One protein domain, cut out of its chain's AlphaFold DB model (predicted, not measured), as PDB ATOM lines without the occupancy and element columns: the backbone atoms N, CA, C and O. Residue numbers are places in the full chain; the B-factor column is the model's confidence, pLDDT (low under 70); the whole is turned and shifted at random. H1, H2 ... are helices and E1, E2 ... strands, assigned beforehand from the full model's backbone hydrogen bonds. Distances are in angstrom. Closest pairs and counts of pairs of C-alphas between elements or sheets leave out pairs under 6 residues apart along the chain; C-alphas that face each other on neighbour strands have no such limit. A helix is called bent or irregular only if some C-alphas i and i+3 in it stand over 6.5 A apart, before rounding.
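What this domain is: This is residues 7 to 126 of the 642 residues of an uncharacterized protein of Pseudomonas sp. LS-2 (UniProt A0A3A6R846). What is the main shape? One twisted sheet of five strands curls round the helix H2 on one face, and H3a, the first arm of the long bent helix H3, lies along E2 and E3 on the opposite face. The second arm, H3b, runs off beyond the sheet and makes one end of an elongated whole. What is it built of? The printed part has 120 residues with three named helices and five named strands, which follow each other along the chain as E1, E2, E3, E4, H1, E5, H2, H3; the sheet runs E1, E2, E3, E4, E5, antiparallel throughout, and the class is mixed, helices and strands. It is compact, with a radius of gyration of the C-alphas of 14.7 A, and spans 48 by 28 by 22 A.

Where its parts are: Where are the strands? E1, residues 7 to 16, begins at C-alpha 7 (3.238, 6.254, -20.852), measures 26.4 A and bends by 54 degrees at residue 13. E2 is residues 22 to 30, 24.1 A; E3 is residues 35 to 42, 21.5 A; E4 is residues 46 to 49 and E5 residues 76 to 79. Where are the helices? H1 is residues 56 to 60, and H2 is residues 84 to 94, 15.3 A. H3, residues 103 to 126, was assigned as one helix by its hydrogen bonds but is bent, with C-alphas 113 and 116 7.1 A apart; its arms are H3a, residues 103 to 113, 15.2 A, and H3b, residues 116 to 126, 15.1 A, ending at C-alpha 126 (-36.549, 7.087, 0.050).

How they stand to each other: How do the strands pair? E1 to E4 form a meander, each strand the antiparallel neighbour of the one before, with N 10 and O 27 at 2.9 A, N 24 and O 40 at 2.8 A, and N 41 and O 48 at 2.8 A. E5 is the antiparallel neighbour of E4, with N 47 and O 78 at 2.8 A. What is on the sheet? H3a is over E2 and E3 at a height over the sheet of 8.5 A, its closest C-alphas to E3 being those of Phe 110 and Ala 39, 5.0 A. H2 is on the opposite face; the C-alphas of Leu 9 and Arg 85, the closest of E1 and H2, are 7.5 A apart. What of the other helices? H1 and H3a only just touch, with 3 pairs of C-alphas within 8 A, the closest those of His 56 and Gln 108, 7.3 A. H3b is not on the sheet, and its line and that of H3a stand at a steep tilt of 49 degrees. Are the helix backbones within hydrogen-bond range? Every O i to N i+4 pair is in H2, H3a and H3b; H1 has 0 of 1, and 1 of 2 O i to N i+3 pairs.

The domain as a whole: How large is it? The two C-alphas farthest apart, those of Asp 32 and Asn 126, are 49.0 A apart, and the printed part has no cut. Which link is long, and where is confidence low? The link from H1 to E5, residues 61 to 75, is long. Residues 52 to 74 are under 70 in pLDDT, against a mean of 78.6 of the printed part.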
ATOM      1  N   ILE A   7       2.920   7.593 -20.336       89.06
ATOM      2  CA  ILE A   7       3.238   6.254 -20.852       89.06
ATOM      3  C   ILE A   7       1.968   5.408 -20.829       89.06
ATOM      4  O   ILE A   7       1.467   5.007 -21.884       89.06
ATOM      5  N   ASP A   8       1.407   5.225 -19.637       90.38
ATOM      6  CA  ASP A   8       0.240   4.384 -19.390       90.38
ATOM      7  C   ASP A   8      -0.863   5.175 -18.688       90.38
ATOM      8  O   ASP A   8      -0.603   6.119 -17.938       90.38
ATOM      9  N   LEU A   9      -2.105   4.805 -18.975       91.31
ATOM     10  CA  LEU A   9      -3.299   5.411 -18.414       91.31
ATOM     11  C   LEU A   9      -4.307   4.301 -18.150       91.31
ATOM     12  O   LEU A   9      -4.737   3.616 -19.078       91.31
ATOM     13  N   LYS A  10      -4.710   4.168 -16.887       93.00
ATOM     14  CA  LYS A  10      -5.620   3.123 -16.429       93.00
ATOM     15  C   LYS A  10      -6.746   3.724 -15.600       93.00
ATOM     16  O   LYS A  10      -6.497   4.391 -14.597       93.00
ATOM     17  N   VAL A  11      -7.983   3.453 -16.004       91.69
ATOM     18  CA  VAL A  11      -9.166   3.702 -15.172       91.69
ATOM     19  C   VAL A  11      -9.218   2.612 -14.107       91.69
ATOM     20  O   VAL A  11      -9.189   1.425 -14.423       91.69
ATOM     21  N   ILE A  12      -9.224   3.024 -12.846       92.56
ATOM     22  CA  ILE A  12      -9.256   2.129 -11.687       92.56
ATOM     23  C   ILE A  12     -10.688   1.939 -11.198       92.56
ATOM     24  O   ILE A  12     -11.058   0.833 -10.814       92.56
ATOM     25  N   ARG A  13     -11.493   3.003 -11.245       90.19
ATOM     26  CA  ARG A  13     -12.908   2.973 -10.879       90.19
ATOM     27  C   ARG A  13     -13.704   3.903 -11.781       90.19
ATOM     28  O   ARG A  13     -13.210   4.965 -12.162       90.19
ATOM     29  N   GLU A  14     -14.914   3.474 -12.097       91.00
ATOM     30  CA  GLU A  14     -15.877   4.179 -12.932       91.00
ATOM     31  C   GLU A  14     -17.251   4.077 -12.266       91.00
ATOM     32  O   GLU A  14     -17.686   2.977 -11.919       91.00
ATOM     33  N   GLU A  15     -17.912   5.214 -12.055       85.38
ATOM     34  CA  GLU A  15     -19.255   5.282 -11.482       85.38
ATOM     35  C   GLU A  15     -20.154   6.154 -12.359       85.38
ATOM     36  O   GLU A  15     -19.951   7.359 -12.503       85.38
ATOM     37  N   HIS A  16     -21.154   5.524 -12.975       86.50
ATOM     38  CA  HIS A  16     -22.179   6.223 -13.744       86.50
ATOM     39  C   HIS A  16     -23.131   6.956 -12.807       86.50
ATOM     40  O   HIS A  16     -23.515   6.398 -11.776       86.50
ATOM     41  N   ARG A  17     -23.548   8.159 -13.197       83.44
ATOM     42  CA  ARG A  17     -24.421   9.054 -12.427       83.44
ATOM     43  C   ARG A  17     -25.843   9.086 -12.988       83.44
ATOM     44  O   ARG A  17     -26.077   8.707 -14.135       83.44
ATOM     45  N   LEU A  18     -26.807   9.545 -12.188       79.19
ATOM     46  CA  LEU A  18     -28.202   9.748 -12.609       79.19
ATOM     47  C   LEU A  18     -28.354  10.861 -13.654       79.19
ATOM     48  O   LEU A  18     -29.254  10.800 -14.485       79.19
ATOM     49  N   ASP A  19     -27.481  11.868 -13.619       79.94
ATOM     50  CA  ASP A  19     -27.464  12.988 -14.571       79.94
ATOM     51  C   ASP A  19     -26.831  12.632 -15.933       79.94
ATOM     52  O   ASP A  19     -26.683  13.500 -16.792       79.94
ATOM     53  N   GLY A  20     -26.459  11.364 -16.144       82.44
ATOM     54  CA  GLY A  20     -25.814  10.880 -17.367       82.44
ATOM     55  C   GLY A  20     -24.304  11.130 -17.434       82.44
ATOM     56  O   GLY A  20     -23.666  10.711 -18.400       82.44
ATOM     57  N   GLY A  21     -23.712  11.785 -16.428       87.94
ATOM     58  CA  GLY A  21     -22.263  11.893 -16.280       87.94
ATOM     59  C   GLY A  21     -21.614  10.610 -15.750       87.94
ATOM     60  O   GLY A  21     -22.284   9.680 -15.295       87.94
ATOM     61  N   THR A  22     -20.281  10.580 -15.764       90.56
ATOM     62  CA  THR A  22     -19.497   9.476 -15.193       90.56
ATOM     63  C   THR A  22     -18.325  10.009 -14.375       90.56
ATOM     64  O   THR A  22     -17.529  10.807 -14.874       90.56
ATOM     65  N   ASP A  23     -18.196   9.538 -13.138       89.31
ATOM     66  CA  ASP A  23     -17.066   9.831 -12.260       89.31
ATOM     67  C   ASP A  23     -15.975   8.761 -12.435       89.31
ATOM     68  O   ASP A  23     -16.239   7.557 -12.406       89.31
ATOM     69  N   PHE A  24     -14.728   9.195 -12.618       91.44
ATOM     70  CA  PHE A  24     -13.574   8.334 -12.867       91.44
ATOM     71  C   PHE A  24     -12.476   8.546 -11.830       91.44
ATOM     72  O   PHE A  24     -12.088   9.679 -11.536       91.44
ATOM     73  N   LEU A  25     -11.885   7.439 -11.380       91.56
ATOM     74  CA  LEU A  25     -10.588   7.410 -10.712       91.56
ATOM     75  C   LEU A  25      -9.543   6.866 -11.684       91.56
ATOM     76  O   LEU A  25      -9.626   5.713 -12.114       91.56
ATOM     77  N   THR A  26      -8.550   7.682 -12.024       93.38
ATOM     78  CA  THR A  26      -7.564   7.351 -13.061       93.38
ATOM     79  C   THR A  26      -6.147   7.373 -12.508       93.38
ATOM     80  O   THR A  26      -5.750   8.321 -11.834       93.38
ATOM     81  N   ARG A  27      -5.370   6.347 -12.864       94.62
ATOM     82  CA  ARG A  27      -3.931   6.238 -12.622       94.62
ATOM     83  C   ARG A  27      -3.165   6.487 -13.918       94.62
ATOM     84  O   ARG A  27      -3.498   5.923 -14.960       94.62
ATOM     85  N   LEU A  28      -2.111   7.287 -13.842       93.25
ATOM     86  CA  LEU A  28      -1.216   7.616 -14.942       93.25
ATOM     87  C   LEU A  28       0.211   7.206 -14.590       93.25
ATOM     88  O   LEU A  28       0.695   7.548 -13.515       93.25
ATOM     89  N   LEU A  29       0.897   6.536 -15.512       92.38
ATOM     90  CA  LEU A  29       2.346   6.351 -15.459       92.38
ATOM     91  C   LEU A  29       3.008   7.376 -16.378       92.38
ATOM     92  O   LEU A  29       2.725   7.422 -17.578       92.38
ATOM     93  N   MET A  30       3.886   8.193 -15.818       92.12
ATOM     94  CA  MET A  30       4.594   9.256 -16.519       92.12
ATOM     95  C   MET A  30       5.937   8.767 -17.069       92.12
ATOM     96  O   MET A  30       6.497   7.776 -16.608       92.12
ATOM     97  N   SER A  31       6.473   9.476 -18.063       90.25
ATOM     98  CA  SER A  31       7.750   9.140 -18.706       90.25
ATOM     99  C   SER A  31       8.967   9.223 -17.789       90.25
ATOM    100  O   SER A  31      10.000   8.656 -18.112       90.25
ATOM    101  N   ASP A  32       8.845   9.931 -16.668       86.19
ATOM    102  CA  ASP A  32       9.841  10.016 -15.596       86.19
ATOM    103  C   ASP A  32       9.662   8.913 -14.531       86.19
ATOM    104  O   ASP A  32      10.277   8.974 -13.473       86.19
ATOM    105  N   GLY A  33       8.809   7.912 -14.788       84.31
ATOM    106  CA  GLY A  33       8.522   6.809 -13.869       84.31
ATOM    107  C   GLY A  33       7.541   7.164 -12.749       84.31
ATOM    108  O   GLY A  33       7.108   6.273 -12.018       84.31
ATOM    109  N   LYS A  34       7.136   8.434 -12.624       88.88
ATOM    110  CA  LYS A  34       6.188   8.870 -11.594       88.88
ATOM    111  C   LYS A  34       4.785   8.348 -11.869       88.88
ATOM    112  O   LYS A  34       4.331   8.305 -13.014       88.88
ATOM    113  N   ILE A  35       4.074   8.008 -10.799       90.31
ATOM    114  CA  ILE A  35       2.661   7.644 -10.858       90.31
ATOM    115  C   ILE A  35       1.847   8.838 -10.381       90.31
ATOM    116  O   ILE A  35       2.070   9.342  -9.286       90.31
ATOM    117  N   LEU A  36       0.902   9.278 -11.205       91.62
ATOM    118  CA  LEU A  36      -0.042  10.332 -10.859       91.62
ATOM    119  C   LEU A  36      -1.463   9.783 -10.844       91.62
ATOM    120  O   LEU A  36      -1.839   8.956 -11.672       91.62
ATOM    121  N   TRP A  37      -2.260  10.291  -9.922       92.06
ATOM    122  CA  TRP A  37      -3.649   9.929  -9.707       92.06
ATOM    123  C   TRP A  37      -4.528  11.150  -9.902       92.06
ATOM    124  O   TRP A  37      -4.137  12.260  -9.543       92.06
ATOM    125  N   VAL A  38      -5.718  10.949 -10.463       91.88
ATOM    126  CA  VAL A  38      -6.713  12.010 -10.625       91.88
ATOM    127  C   VAL A  38      -8.129  11.458 -10.507       91.88
ATOM    128  O   VAL A  38      -8.436  10.380 -11.024       91.88
ATOM    129  N   ALA A  39      -8.985  12.219  -9.827       91.38
ATOM    130  CA  ALA A  39     -10.419  11.996  -9.752       91.38
ATOM    131  C   ALA A  39     -11.113  13.082 -10.572       91.38
ATOM    132  O   ALA A  39     -10.812  14.267 -10.417       91.38
ATOM    133  N   LEU A  40     -12.008  12.686 -11.470       92.00
ATOM    134  CA  LEU A  40     -12.667  13.617 -12.379       92.00
ATOM    135  C   LEU A  40     -14.057  13.132 -12.772       92.00
ATOM    136  O   LEU A  40     -14.285  11.939 -12.941       92.00
ATOM    137  N   ARG A  41     -14.958  14.082 -12.994       91.00
ATOM    138  CA  ARG A  41     -16.277  13.857 -13.578       91.00
ATOM    139  C   ARG A  41     -16.220  14.164 -15.063       91.00
ATOM    140  O   ARG A  41     -15.750  15.234 -15.443       91.00
ATOM    141  N   ILE A  42     -16.716  13.271 -15.907       90.50
ATOM    142  CA  ILE A  42     -16.930  13.534 -17.332       90.50
ATOM    143  C   ILE A  42     -18.425  13.664 -17.574       90.50
ATOM    144  O   ILE A  42     -19.167  12.694 -17.448       90.50
ATOM    145  N   GLY A  43     -18.847  14.867 -17.951       87.50
ATOM    146  CA  GLY A  43     -20.183  15.128 -18.465       87.50
ATOM    147  C   GLY A  43     -20.256  14.968 -19.983       87.50
ATOM    148  O   GLY A  43     -19.360  14.427 -20.652       87.50
ATOM    149  N   GLU A  44     -21.336  15.487 -20.558       85.62
ATOM    150  CA  GLU A  44     -21.546  15.455 -22.002       85.62
ATOM    151  C   GLU A  44     -20.459  16.256 -22.739       85.62
ATOM    152  O   GLU A  44     -19.800  15.715 -23.635       85.62
ATOM    153  N   GLN A  45     -20.192  17.489 -22.286       86.81
ATOM    154  CA  GLN A  45     -19.300  18.454 -22.949       86.81
ATOM    155  C   GLN A  45     -18.101  18.912 -22.103       86.81
ATOM    156  O   GLN A  45     -17.184  19.554 -22.616       86.81
ATOM    157  N   ASN A  46     -18.068  18.577 -20.817       90.69
ATOM    158  CA  ASN A  46     -17.117  19.105 -19.841       90.69
ATOM    159  C   ASN A  46     -16.480  17.999 -18.990       90.69
ATOM    160  O   ASN A  46     -16.997  16.888 -18.858       90.69
ATOM    161  N   ILE A  47     -15.318  18.323 -18.431       90.19
ATOM    162  CA  ILE A  47     -14.620  17.550 -17.407       90.19
ATOM    163  C   ILE A  47     -14.567  18.424 -16.164       90.19
ATOM    164  O   ILE A  47     -14.144  19.573 -16.265       90.19
ATOM    165  N   ALA A  48     -14.961  17.896 -15.013       88.31
ATOM    166  CA  ALA A  48     -14.883  18.591 -13.737       88.31
ATOM    167  C   ALA A  48     -13.905  17.882 -12.793       88.31
ATOM    168  O   ALA A  48     -13.842  16.654 -12.773       88.31
ATOM    169  N   VAL A  49     -13.158  18.647 -12.000       87.88
ATOM    170  CA  VAL A  49     -12.240  18.120 -10.977       87.88
ATOM    171  C   VAL A  49     -12.381  18.859  -9.657       87.88
ATOM    172  O   VAL A  49     -12.747  20.037  -9.627       87.88
ATOM    173  N   VAL A  50     -12.036  18.170  -8.567       79.94
ATOM    174  CA  VAL A  50     -11.935  18.761  -7.228       79.94
ATOM    175  C   VAL A  50     -10.543  19.392  -7.069       79.94
ATOM    176  O   VAL A  50      -9.540  18.702  -7.261       79.94
ATOM    177  N   PRO A  51     -10.434  20.689  -6.739       70.81
ATOM    178  CA  PRO A  51      -9.152  21.322  -6.453       70.81
ATOM    179  C   PRO A  51      -8.490  20.750  -5.198       70.81
ATOM    180  O   PRO A  51      -9.156  20.493  -4.200       70.81
ATOM    181  N   LYS A  52      -7.155  20.671  -5.205       62.91
ATOM    182  CA  LYS A  52      -6.331  20.158  -4.093       62.91
ATOM    183  C   LYS A  52      -6.476  20.927  -2.770       62.91
ATOM    184  O   LYS A  52      -6.167  20.387  -1.717       62.91
ATOM    185  N   ASN A  53      -6.955  22.172  -2.818       58.53
ATOM    186  CA  ASN A  53      -7.097  23.045  -1.646       58.53
ATOM    187  C   ASN A  53      -8.490  22.977  -0.997       58.53
ATOM    188  O   ASN A  53      -8.797  23.784  -0.118       58.53
ATOM    189  N   VAL A  54      -9.368  22.068  -1.435       61.91
ATOM    190  CA  VAL A  54     -10.636  21.836  -0.739       61.91
ATOM    191  C   VAL A  54     -10.325  21.098   0.557       61.91
ATOM    192  O   VAL A  54      -9.820  19.982   0.534       61.91
ATOM    193  N   ASN A  55     -10.622  21.723   1.696       58.12
ATOM    194  CA  ASN A  55     -10.469  21.076   2.991       58.12
ATOM    195  C   ASN A  55     -11.480  19.914   3.095       58.12
ATOM    196  O   ASN A  55     -12.679  20.122   3.318       58.12
ATOM    197  N   HIS A  56     -10.977  18.695   2.872       57.09
ATOM    198  CA  HIS A  56     -11.758  17.461   2.783       57.09
ATOM    199  C   HIS A  56     -12.551  17.167   4.068       57.09
ATOM    200  O   HIS A  56     -13.630  16.575   3.988       57.09
ATOM    201  N   ASP A  57     -12.083  17.653   5.224       49.59
ATOM    202  CA  ASP A  57     -12.770  17.494   6.508       49.59
ATOM    203  C   ASP A  57     -14.000  18.405   6.600       49.59
ATOM    204  O   ASP A  57     -15.096  17.952   6.924       49.59
ATOM    205  N   THR A  58     -13.901  19.675   6.197       46.88
ATOM    206  CA  THR A  58     -15.064  20.588   6.221       46.88
ATOM    207  C   THR A  58     -16.175  20.218   5.232       46.88
ATOM    208  O   THR A  58     -17.332  20.574   5.459       46.88
ATOM    209  N   ALA A  59     -15.853  19.491   4.157       47.75
ATOM    210  CA  ALA A  59     -16.832  19.034   3.170       47.75
ATOM    211  C   ALA A  59     -17.608  17.783   3.624       47.75
ATOM    212  O   ALA A  59     -18.704  17.549   3.130       47.75
ATOM    213  N   ARG A  60     -17.093  16.987   4.573       44.97
ATOM    214  CA  ARG A  60     -17.781  15.779   5.074       44.97
ATOM    215  C   ARG A  60     -18.787  16.049   6.194       44.97
ATOM    216  O   ARG A  60     -19.734  15.286   6.340       44.97
ATOM    217  N   PHE A  61     -18.593  17.109   6.982       37.34
ATOM    218  CA  PHE A  61     -19.283  17.277   8.271       37.34
ATOM    219  C   PHE A  61     -20.457  18.268   8.293       37.34
ATOM    220  O   PHE A  61     -21.092  18.424   9.330       37.34
ATOM    221  N   LYS A  62     -20.817  18.908   7.171       38.81
ATOM    222  CA  LYS A  62     -22.007  19.785   7.100       38.81
ATOM    223  C   LYS A  62     -23.273  19.074   6.605       38.81
ATOM    224  O   LYS A  62     -24.067  19.674   5.889       38.81
ATOM    225  N   SER A  63     -23.496  17.817   6.978       38.47
ATOM    226  CA  SER A  63     -24.783  17.131   6.767       38.47
ATOM    227  C   SER A  63     -25.512  16.866   8.087       38.47
ATOM    228  O   SER A  63     -26.066  15.798   8.324       38.47
ATOM    229  N   THR A  64     -25.570  17.869   8.961       36.19
ATOM    230  CA  THR A  64     -26.657  17.962   9.941       36.19
ATOM    231  C   THR A  64     -27.918  18.407   9.198       36.19
ATOM    232  O   THR A  64     -28.170  19.594   9.058       36.19
ATOM    233  N   CYS A  65     -28.613  17.423   8.631       40.47
ATOM    234  CA  CYS A  65     -30.022  17.370   8.239       40.47
ATOM    235  C   CYS A  65     -30.705  18.549   7.496       40.47
ATOM    236  O   CYS A  65     -30.662  19.723   7.844       40.47
ATOM    237  N   ILE A  66     -31.479  18.133   6.489       42.97
ATOM    238  CA  ILE A  66     -32.651  18.774   5.870       42.97
ATOM    239  C   ILE A  66     -32.403  19.875   4.826       42.97
ATOM    240  O   ILE A  66     -33.134  19.893   3.838       42.97
ATOM    241  N   ARG A  67     -31.386  20.744   4.908       40.69
ATOM    242  CA  ARG A  67     -31.171  21.761   3.840       40.69
ATOM    243  C   ARG A  67     -29.744  22.229   3.589       40.69
ATOM    244  O   ARG A  67     -29.557  23.230   2.892       40.69
ATOM    245  N   SER A  68     -28.716  21.528   4.049       42.12
ATOM    246  CA  SER A  68     -27.426  21.741   3.403       42.12
ATOM    247  C   SER A  68     -27.508  21.106   2.019       42.12
ATOM    248  O   SER A  68     -27.402  19.893   1.859       42.12
ATOM    249  N   ALA A  69     -27.741  21.939   0.997       44.66
ATOM    250  CA  ALA A  69     -27.323  21.609  -0.359       44.66
ATOM    251  C   ALA A  69     -25.970  20.898  -0.255       44.66
ATOM    252  O   ALA A  69     -25.132  21.357   0.537       44.66
ATOM    253  N   ALA A  70     -25.806  19.777  -0.978       46.97
ATOM    254  CA  ALA A  70     -24.566  19.007  -0.972       46.97
ATOM    255  C   ALA A  70     -23.405  20.007  -0.928       46.97
ATOM    256  O   ALA A  70     -23.442  20.956  -1.723       46.97
ATOM    257  N   PRO A  71     -22.499  19.905   0.068       49.41
ATOM    258  CA  PRO A  71     -21.518  20.944   0.350       49.41
ATOM    259  C   PRO A  71     -20.931  21.373  -0.980       49.41
ATOM    260  O   PRO A  71     -20.505  20.510  -1.740       49.41
ATOM    261  N   ASN A  72     -21.050  22.663  -1.314       53.59
ATOM    262  CA  ASN A  72     -20.800  23.137  -2.671       53.59
ATOM    263  C   ASN A  72     -19.300  22.998  -2.963       53.59
ATOM    264  O   ASN A  72     -18.513  23.919  -2.731       53.59
ATOM    265  N   VAL A  73     -18.890  21.794  -3.370       61.78
ATOM    266  CA  VAL A  73     -17.520  21.468  -3.728       61.78
ATOM    267  C   VAL A  73     -17.262  22.290  -4.972       61.78
ATOM    268  O   VAL A  73     -17.822  22.014  -6.032       61.78
ATOM    269  N   LYS A  74     -16.455  23.347  -4.835       66.75
ATOM    270  CA  LYS A  74     -16.066  24.191  -5.965       66.75
ATOM    271  C   LYS A  74     -15.296  23.333  -6.962       66.75
ATOM    272  O   LYS A  74     -14.090  23.153  -6.827       66.75
ATOM    273  N   MET A  75     -16.004  22.778  -7.937       79.56
ATOM    274  CA  MET A  75     -15.414  22.032  -9.034       79.56
ATOM    275  C   MET A  75     -14.886  23.011 -10.075       79.56
ATOM    276  O   MET A  75     -15.545  23.997 -10.402       79.56
ATOM    277  N   VAL A  76     -13.715  22.717 -10.624       85.06
ATOM    278  CA  VAL A  76     -13.198  23.446 -11.784       85.06
ATOM    279  C   VAL A  76     -13.503  22.628 -13.023       85.06
ATOM    280  O   VAL A  76     -13.228  21.428 -13.052       85.06
ATOM    281  N   GLN A  77     -14.104  23.273 -14.021       89.12
ATOM    282  CA  GLN A  77     -14.532  22.629 -15.255       89.12
ATOM    283  C   GLN A  77     -13.677  23.070 -16.437       89.12
ATOM    284  O   GLN A  77     -13.362  24.250 -16.577       89.12
ATOM    285  N   ILE A  78     -13.349  22.120 -17.309       89.19
ATOM    286  CA  ILE A  78     -12.687  22.365 -18.592       89.19
ATOM    287  C   ILE A  78     -13.435  21.651 -19.726       89.19
ATOM    288  O   ILE A  78     -14.133  20.661 -19.475       89.19
ATOM    289  N   PRO A  79     -13.295  22.101 -20.985       90.94
ATOM    290  CA  PRO A  79     -13.919  21.435 -22.120       90.94
ATOM    291  C   PRO A  79     -13.427  19.995 -22.287       90.94
ATOM    292  O   PRO A  79     -12.227  19.710 -22.278       90.94
ATOM    293  N   LYS A  80     -14.362  19.076 -22.517       90.25
ATOM    294  CA  LYS A  80     -14.060  17.683 -22.842       90.25
ATOM    295  C   LYS A  80     -13.445  17.585 -24.237       90.25
ATOM    296  O   LYS A  80     -13.880  18.243 -25.179       90.25
ATOM    297  N   LYS A  81     -12.444  16.717 -24.399       92.50
ATOM    298  CA  LYS A  81     -11.906  16.352 -25.717       92.50
ATOM    299  C   LYS A  81     -12.506  15.032 -26.196       92.50
ATOM    300  O   LYS A  81     -13.024  14.235 -25.418       92.50
ATOM    301  N   ARG A  82     -12.385  14.779 -27.504       86.56
ATOM    302  CA  ARG A  82     -12.953  13.601 -28.187       86.56
ATOM    303  C   ARG A  82     -12.555  12.261 -27.558       86.56
ATOM    304  O   ARG A  82     -13.330  11.316 -27.623       86.56
ATOM    305  N   THR A  83     -11.352  12.154 -26.995       89.19
ATOM    306  CA  THR A  83     -10.862  10.916 -26.374       89.19
ATOM    307  C   THR A  83     -10.500  11.140 -24.913       89.19
ATOM    308  O   THR A  83      -9.970  12.191 -24.555       89.19
ATOM    309  N   PHE A  84     -10.714  10.121 -24.077       88.00
ATOM    310  CA  PHE A  84     -10.385  10.162 -22.650       88.00
ATOM    311  C   PHE A  84      -8.913  10.532 -22.409       88.00
ATOM    312  O   PHE A  84      -8.603  11.435 -21.642       88.00
ATOM    313  N   ARG A  85      -7.982   9.928 -23.159       89.62
ATOM    314  CA  ARG A  85      -6.551  10.260 -23.058       89.62
ATOM    315  C   ARG A  85      -6.244  11.709 -23.455       89.62
ATOM    316  O   ARG A  85      -5.352  12.308 -22.862       89.62
ATOM    317  N   ALA A  86      -6.943  12.280 -24.440       87.19
ATOM    318  CA  ALA A  86      -6.774  13.690 -24.807       87.19
ATOM    319  C   ALA A  86      -7.340  14.630 -23.732       87.19
ATOM    320  O   ALA A  86      -6.715  15.635 -23.417       87.19
ATOM    321  N   SER A  87      -8.472  14.261 -23.135       89.81
ATOM    322  CA  SER A  87      -9.080  14.944 -21.993       89.81
ATOM    323  C   SER A  87      -8.139  14.986 -20.785       89.81
ATOM    324  O   SER A  87      -7.909  16.049 -20.220       89.81
ATOM    325  N   ILE A  88      -7.499  13.863 -20.452       90.88
ATOM    326  CA  ILE A  88      -6.508  13.795 -19.370       90.88
ATOM    327  C   ILE A  88      -5.238  14.593 -19.695       90.88
ATOM    328  O   ILE A  88      -4.680  15.235 -18.812       90.88
ATOM    329  N   LYS A  89      -4.784  14.601 -20.954       89.62
ATOM    330  CA  LYS A  89      -3.656  15.450 -21.375       89.62
ATOM    331  C   LYS A  89      -3.967  16.939 -21.226       89.62
ATOM    332  O   LYS A  89      -3.096  17.670 -20.772       89.62
ATOM    333  N   LEU A  90      -5.174  17.364 -21.603       88.19
ATOM    334  CA  LEU A  90      -5.634  18.740 -21.415       88.19
ATOM    335  C   LEU A  90      -5.673  19.089 -19.926       88.19
ATOM    336  O   LEU A  90      -5.097  20.083 -19.511       88.19
ATOM    337  N   LEU A  91      -6.257  18.210 -19.111       89.00
ATOM    338  CA  LEU A  91      -6.318  18.380 -17.664       89.00
ATOM    339  C   LEU A  91      -4.921  18.492 -17.034       89.00
ATOM    340  O   LEU A  91      -4.701  19.324 -16.164       89.00
ATOM    341  N   LEU A  92      -3.959  17.689 -17.495       88.38
ATOM    342  CA  LEU A  92      -2.569  17.736 -17.036       88.38
ATOM    343  C   LEU A  92      -1.822  18.995 -17.520       88.38
ATOM    344  O   LEU A  92      -0.812  19.375 -16.928       88.38
ATOM    345  N   ALA A  93      -2.280  19.638 -18.593       86.56
ATOM    346  CA  ALA A  93      -1.743  20.917 -19.041       86.56
ATOM    347  C   ALA A  93      -2.320  22.074 -18.214       86.56
ATOM    348  O   ALA A  93      -1.548  22.845 -17.646       86.56
ATOM    349  N   ASP A  94      -3.646  22.124 -18.091       84.50
ATOM    350  CA  ASP A  94      -4.372  23.280 -17.566       84.50
ATOM    351  C   ASP A  94      -4.510  23.233 -16.035       84.50
ATOM    352  O   ASP A  94      -4.373  24.252 -15.362       84.50
ATOM    353  N   LEU A  95      -4.737  22.045 -15.461       85.88
ATOM    354  CA  LEU A  95      -5.069  21.844 -14.046       85.88
ATOM    355  C   LEU A  95      -4.127  20.832 -13.369       85.88
ATOM    356  O   LEU A  95      -4.560  19.854 -12.758       85.88
ATOM    357  N   ARG A  96      -2.811  21.072 -13.432       84.56
ATOM    358  CA  ARG A  96      -1.794  20.185 -12.817       84.56
ATOM    359  C   ARG A  96      -2.029  19.888 -11.339       84.56
ATOM    360  O   ARG A  96      -1.690  18.803 -10.880       84.56
ATOM    361  N   TYR A  97      -2.613  20.832 -10.605       81.06
ATOM    362  CA  TYR A  97      -2.911  20.676  -9.183       81.06
ATOM    363  C   TYR A  97      -3.964  19.593  -8.896       81.06
ATOM    364  O   TYR A  97      -4.053  19.151  -7.758       81.06
ATOM    365  N   ALA A  98      -4.758  19.166  -9.887       84.38
ATOM    366  CA  ALA A  98      -5.746  18.096  -9.726       84.38
ATOM    367  C   ALA A  98      -5.107  16.696  -9.662       84.38
ATOM    368  O   ALA A  98      -5.787  15.724  -9.333       84.38
ATOM    369  N   PHE A  99      -3.814  16.587  -9.980       88.00
ATOM    370  CA  PHE A  99      -3.062  15.341  -9.927       88.00
ATOM    371  C   PHE A  99      -2.285  15.225  -8.615       88.00
ATOM    372  O   PHE A  99      -1.693  16.194  -8.134       88.00
ATOM    373  N   SER A 100      -2.235  14.015  -8.066       86.88
ATOM    374  CA  SER A 100      -1.472  13.692  -6.856       86.88
ATOM    375  C   SER A 100      -0.627  12.441  -7.061       86.88
ATOM    376  O   SER A 100      -1.037  11.528  -7.772       86.88
ATOM    377  N   GLU A 101       0.542  12.382  -6.427       86.31
ATOM    378  CA  GLU A 101       1.316  11.137  -6.299       86.31
ATOM    379  C   GLU A 101       0.738  10.239  -5.182       86.31
ATOM    380  O   GLU A 101       0.847   9.019  -5.261       86.31
ATOM    381  N   ASP A 102       0.055  10.837  -4.196       80.50
ATOM    382  CA  ASP A 102      -0.670  10.142  -3.124       80.50
ATOM    383  C   ASP A 102      -2.078   9.753  -3.596       80.50
ATOM    384  O   ASP A 102      -2.888  10.617  -3.961       80.50
ATOM    385  N   ASP A 103      -2.360   8.452  -3.586       80.06
ATOM    386  CA  ASP A 103      -3.631   7.879  -3.999       80.06
ATOM    387  C   ASP A 103      -4.752   8.168  -2.992       80.06
ATOM    388  O   ASP A 103      -5.886   8.418  -3.406       80.06
ATOM    389  N   ARG A 104      -4.459   8.231  -1.686       76.88
ATOM    390  CA  ARG A 104      -5.458   8.433  -0.621       76.88
ATOM    391  C   ARG A 104      -6.218   9.747  -0.784       76.88
ATOM    392  O   ARG A 104      -7.448   9.759  -0.697       76.88
ATOM    393  N   LEU A 105      -5.507  10.837  -1.074       73.31
ATOM    394  CA  LEU A 105      -6.096  12.164  -1.311       73.31
ATOM    395  C   LEU A 105      -7.031  12.171  -2.531       73.31
ATOM    396  O   LEU A 105      -8.086  12.813  -2.540       73.31
ATOM    397  N   ILE A 106      -6.677  11.412  -3.566       83.06
ATOM    398  CA  ILE A 106      -7.486  11.323  -4.780       83.06
ATOM    399  C   ILE A 106      -8.696  10.414  -4.572       83.06
ATOM    400  O   ILE A 106      -9.771  10.736  -5.070       83.06
ATOM    401  N   TYR A 107      -8.583   9.347  -3.778       81.44
ATOM    402  CA  TYR A 107      -9.748   8.572  -3.347       81.44
ATOM    403  C   TYR A 107     -10.746   9.439  -2.570       81.44
ATOM    404  O   TYR A 107     -11.944   9.359  -2.828       81.44
ATOM    405  N   GLN A 108     -10.284  10.311  -1.669       78.56
ATOM    406  CA  GLN A 108     -11.167  11.263  -0.982       78.56
ATOM    407  C   GLN A 108     -11.860  12.211  -1.967       78.56
ATOM    408  O   GLN A 108     -13.068  12.417  -1.871       78.56
ATOM    409  N   SER A 109     -11.116  12.730  -2.948       79.31
ATOM    410  CA  SER A 109     -11.662  13.572  -4.018       79.31
ATOM    411  C   SER A 109     -12.693  12.829  -4.876       79.31
ATOM    412  O   SER A 109     -13.729  13.393  -5.211       79.31
ATOM    413  N   PHE A 110     -12.451  11.553  -5.183       84.56
ATOM    414  CA  PHE A 110     -13.381  10.688  -5.907       84.56
ATOM    415  C   PHE A 110     -14.685  10.473  -5.128       84.56
ATOM    416  O   PHE A 110     -15.765  10.634  -5.688       84.56
ATOM    417  N   TYR A 111     -14.607  10.195  -3.823       80.69
ATOM    418  CA  TYR A 111     -15.807  10.075  -2.991       80.69
ATOM    419  C   TYR A 111     -16.591  11.387  -2.898       80.69
ATOM    420  O   TYR A 111     -17.814  11.362  -2.965       80.69
ATOM    421  N   LEU A 112     -15.905  12.532  -2.805       77.69
ATOM    422  CA  LEU A 112     -16.563  13.841  -2.826       77.69
ATOM    423  C   LEU A 112     -17.268  14.124  -4.159       77.69
ATOM    424  O   LEU A 112     -18.320  14.757  -4.150       77.69
ATOM    425  N   LEU A 113     -16.722  13.653  -5.288       78.75
ATOM    426  CA  LEU A 113     -17.391  13.757  -6.588       78.75
ATOM    427  C   LEU A 113     -18.667  12.912  -6.651       78.75
ATOM    428  O   LEU A 113     -19.622  13.355  -7.268       78.75
ATOM    429  N   ASN A 114     -18.716  11.736  -6.027       78.44
ATOM    430  CA  ASN A 114     -19.907  10.881  -6.079       78.44
ATOM    431  C   ASN A 114     -20.967  11.243  -5.013       78.44
ATOM    432  O   ASN A 114     -22.125  10.850  -5.109       78.44
ATOM    433  N   GLU A 115     -20.602  11.999  -3.977       75.19
ATOM    434  CA  GLU A 115     -21.477  12.234  -2.822       75.19
ATOM    435  C   GLU A 115     -22.849  12.825  -3.199       75.19
ATOM    436  O   GLU A 115     -23.873  12.394  -2.671       75.19
ATOM    437  N   ASP A 116     -22.896  13.763  -4.148       74.38
ATOM    438  CA  ASP A 116     -24.140  14.391  -4.612       74.38
ATOM    439  C   ASP A 116     -25.086  13.405  -5.327       74.38
ATOM    440  O   ASP A 116     -26.289  13.397  -5.054       74.38
ATOM    441  N   ASP A 117     -24.559  12.546  -6.204       78.44
ATOM    442  CA  ASP A 117     -25.327  11.508  -6.901       78.44
ATOM    443  C   ASP A 117     -25.788  10.415  -5.938       78.44
ATOM    444  O   ASP A 117     -26.945   9.993  -5.985       78.44
ATOM    445  N   ARG A 118     -24.919  10.010  -5.005       76.75
ATOM    446  CA  ARG A 118     -25.256   9.056  -3.945       76.75
ATOM    447  C   ARG A 118     -26.428   9.554  -3.102       76.75
ATOM    448  O   ARG A 118     -27.400   8.819  -2.938       76.75
ATOM    449  N   LEU A 119     -26.363  10.798  -2.621       73.19
ATOM    450  CA  LEU A 119     -27.438  11.418  -1.842       73.19
ATOM    451  C   LEU A 119     -28.728  11.539  -2.660       73.19
ATOM    452  O   LEU A 119     -29.818  11.306  -2.141       73.19
ATOM    453  N   ARG A 120     -28.627  11.862  -3.956       76.00
ATOM    454  CA  ARG A 120     -29.791  11.932  -4.846       76.00
ATOM    455  C   ARG A 120     -30.443  10.566  -5.049       76.00
ATOM    456  O   ARG A 120     -31.662  10.468  -4.946       76.00
ATOM    457  N   ARG A 121     -29.653   9.517  -5.288       74.31
ATOM    458  CA  ARG A 121     -30.135   8.130  -5.401       74.31
ATOM    459  C   ARG A 121     -30.807   7.662  -4.124       74.31
ATOM    460  O   ARG A 121     -31.889   7.087  -4.185       74.31
ATOM    461  N   GLU A 122     -30.187   7.936  -2.980       75.06
ATOM    462  CA  GLU A 122     -30.753   7.621  -1.672       75.06
ATOM    463  C   GLU A 122     -32.088   8.347  -1.467       75.06
ATOM    464  O   GLU A 122     -33.084   7.721  -1.114       75.06
ATOM    465  N   ARG A 123     -32.161   9.641  -1.800       77.62
ATOM    466  CA  ARG A 123     -33.399  10.426  -1.731       77.62
ATOM    467  C   ARG A 123     -34.492   9.892  -2.662       77.62
ATOM    468  O   ARG A 123     -35.629   9.730  -2.230       77.62
ATOM    469  N   GLU A 124     -34.172   9.585  -3.920       80.00
ATOM    470  CA  GLU A 124     -35.113   8.989  -4.883       80.00
ATOM    471  C   GLU A 124     -35.604   7.610  -4.426       80.00
ATOM    472  O   GLU A 124     -36.777   7.277  -4.603       80.00
ATOM    473  N   GLN A 125     -34.732   6.819  -3.800       77.75
ATOM    474  CA  GLN A 125     -35.103   5.557  -3.176       77.75
ATOM    475  C   GLN A 125     -36.029   5.790  -1.975       77.75
ATOM    476  O   GLN A 125     -37.033   5.095  -1.837       77.75
ATOM    477  N   ASN A 126     -35.746   6.781  -1.131       76.94
ATOM    478  CA  ASN A 126     -36.549   7.087   0.050       76.94
ATOM    479  C   ASN A 126     -37.936   7.632  -0.285       76.94
ATOM    480  O   ASN A 126     -38.891   7.287   0.404       76.94
TER     481      ASN A 126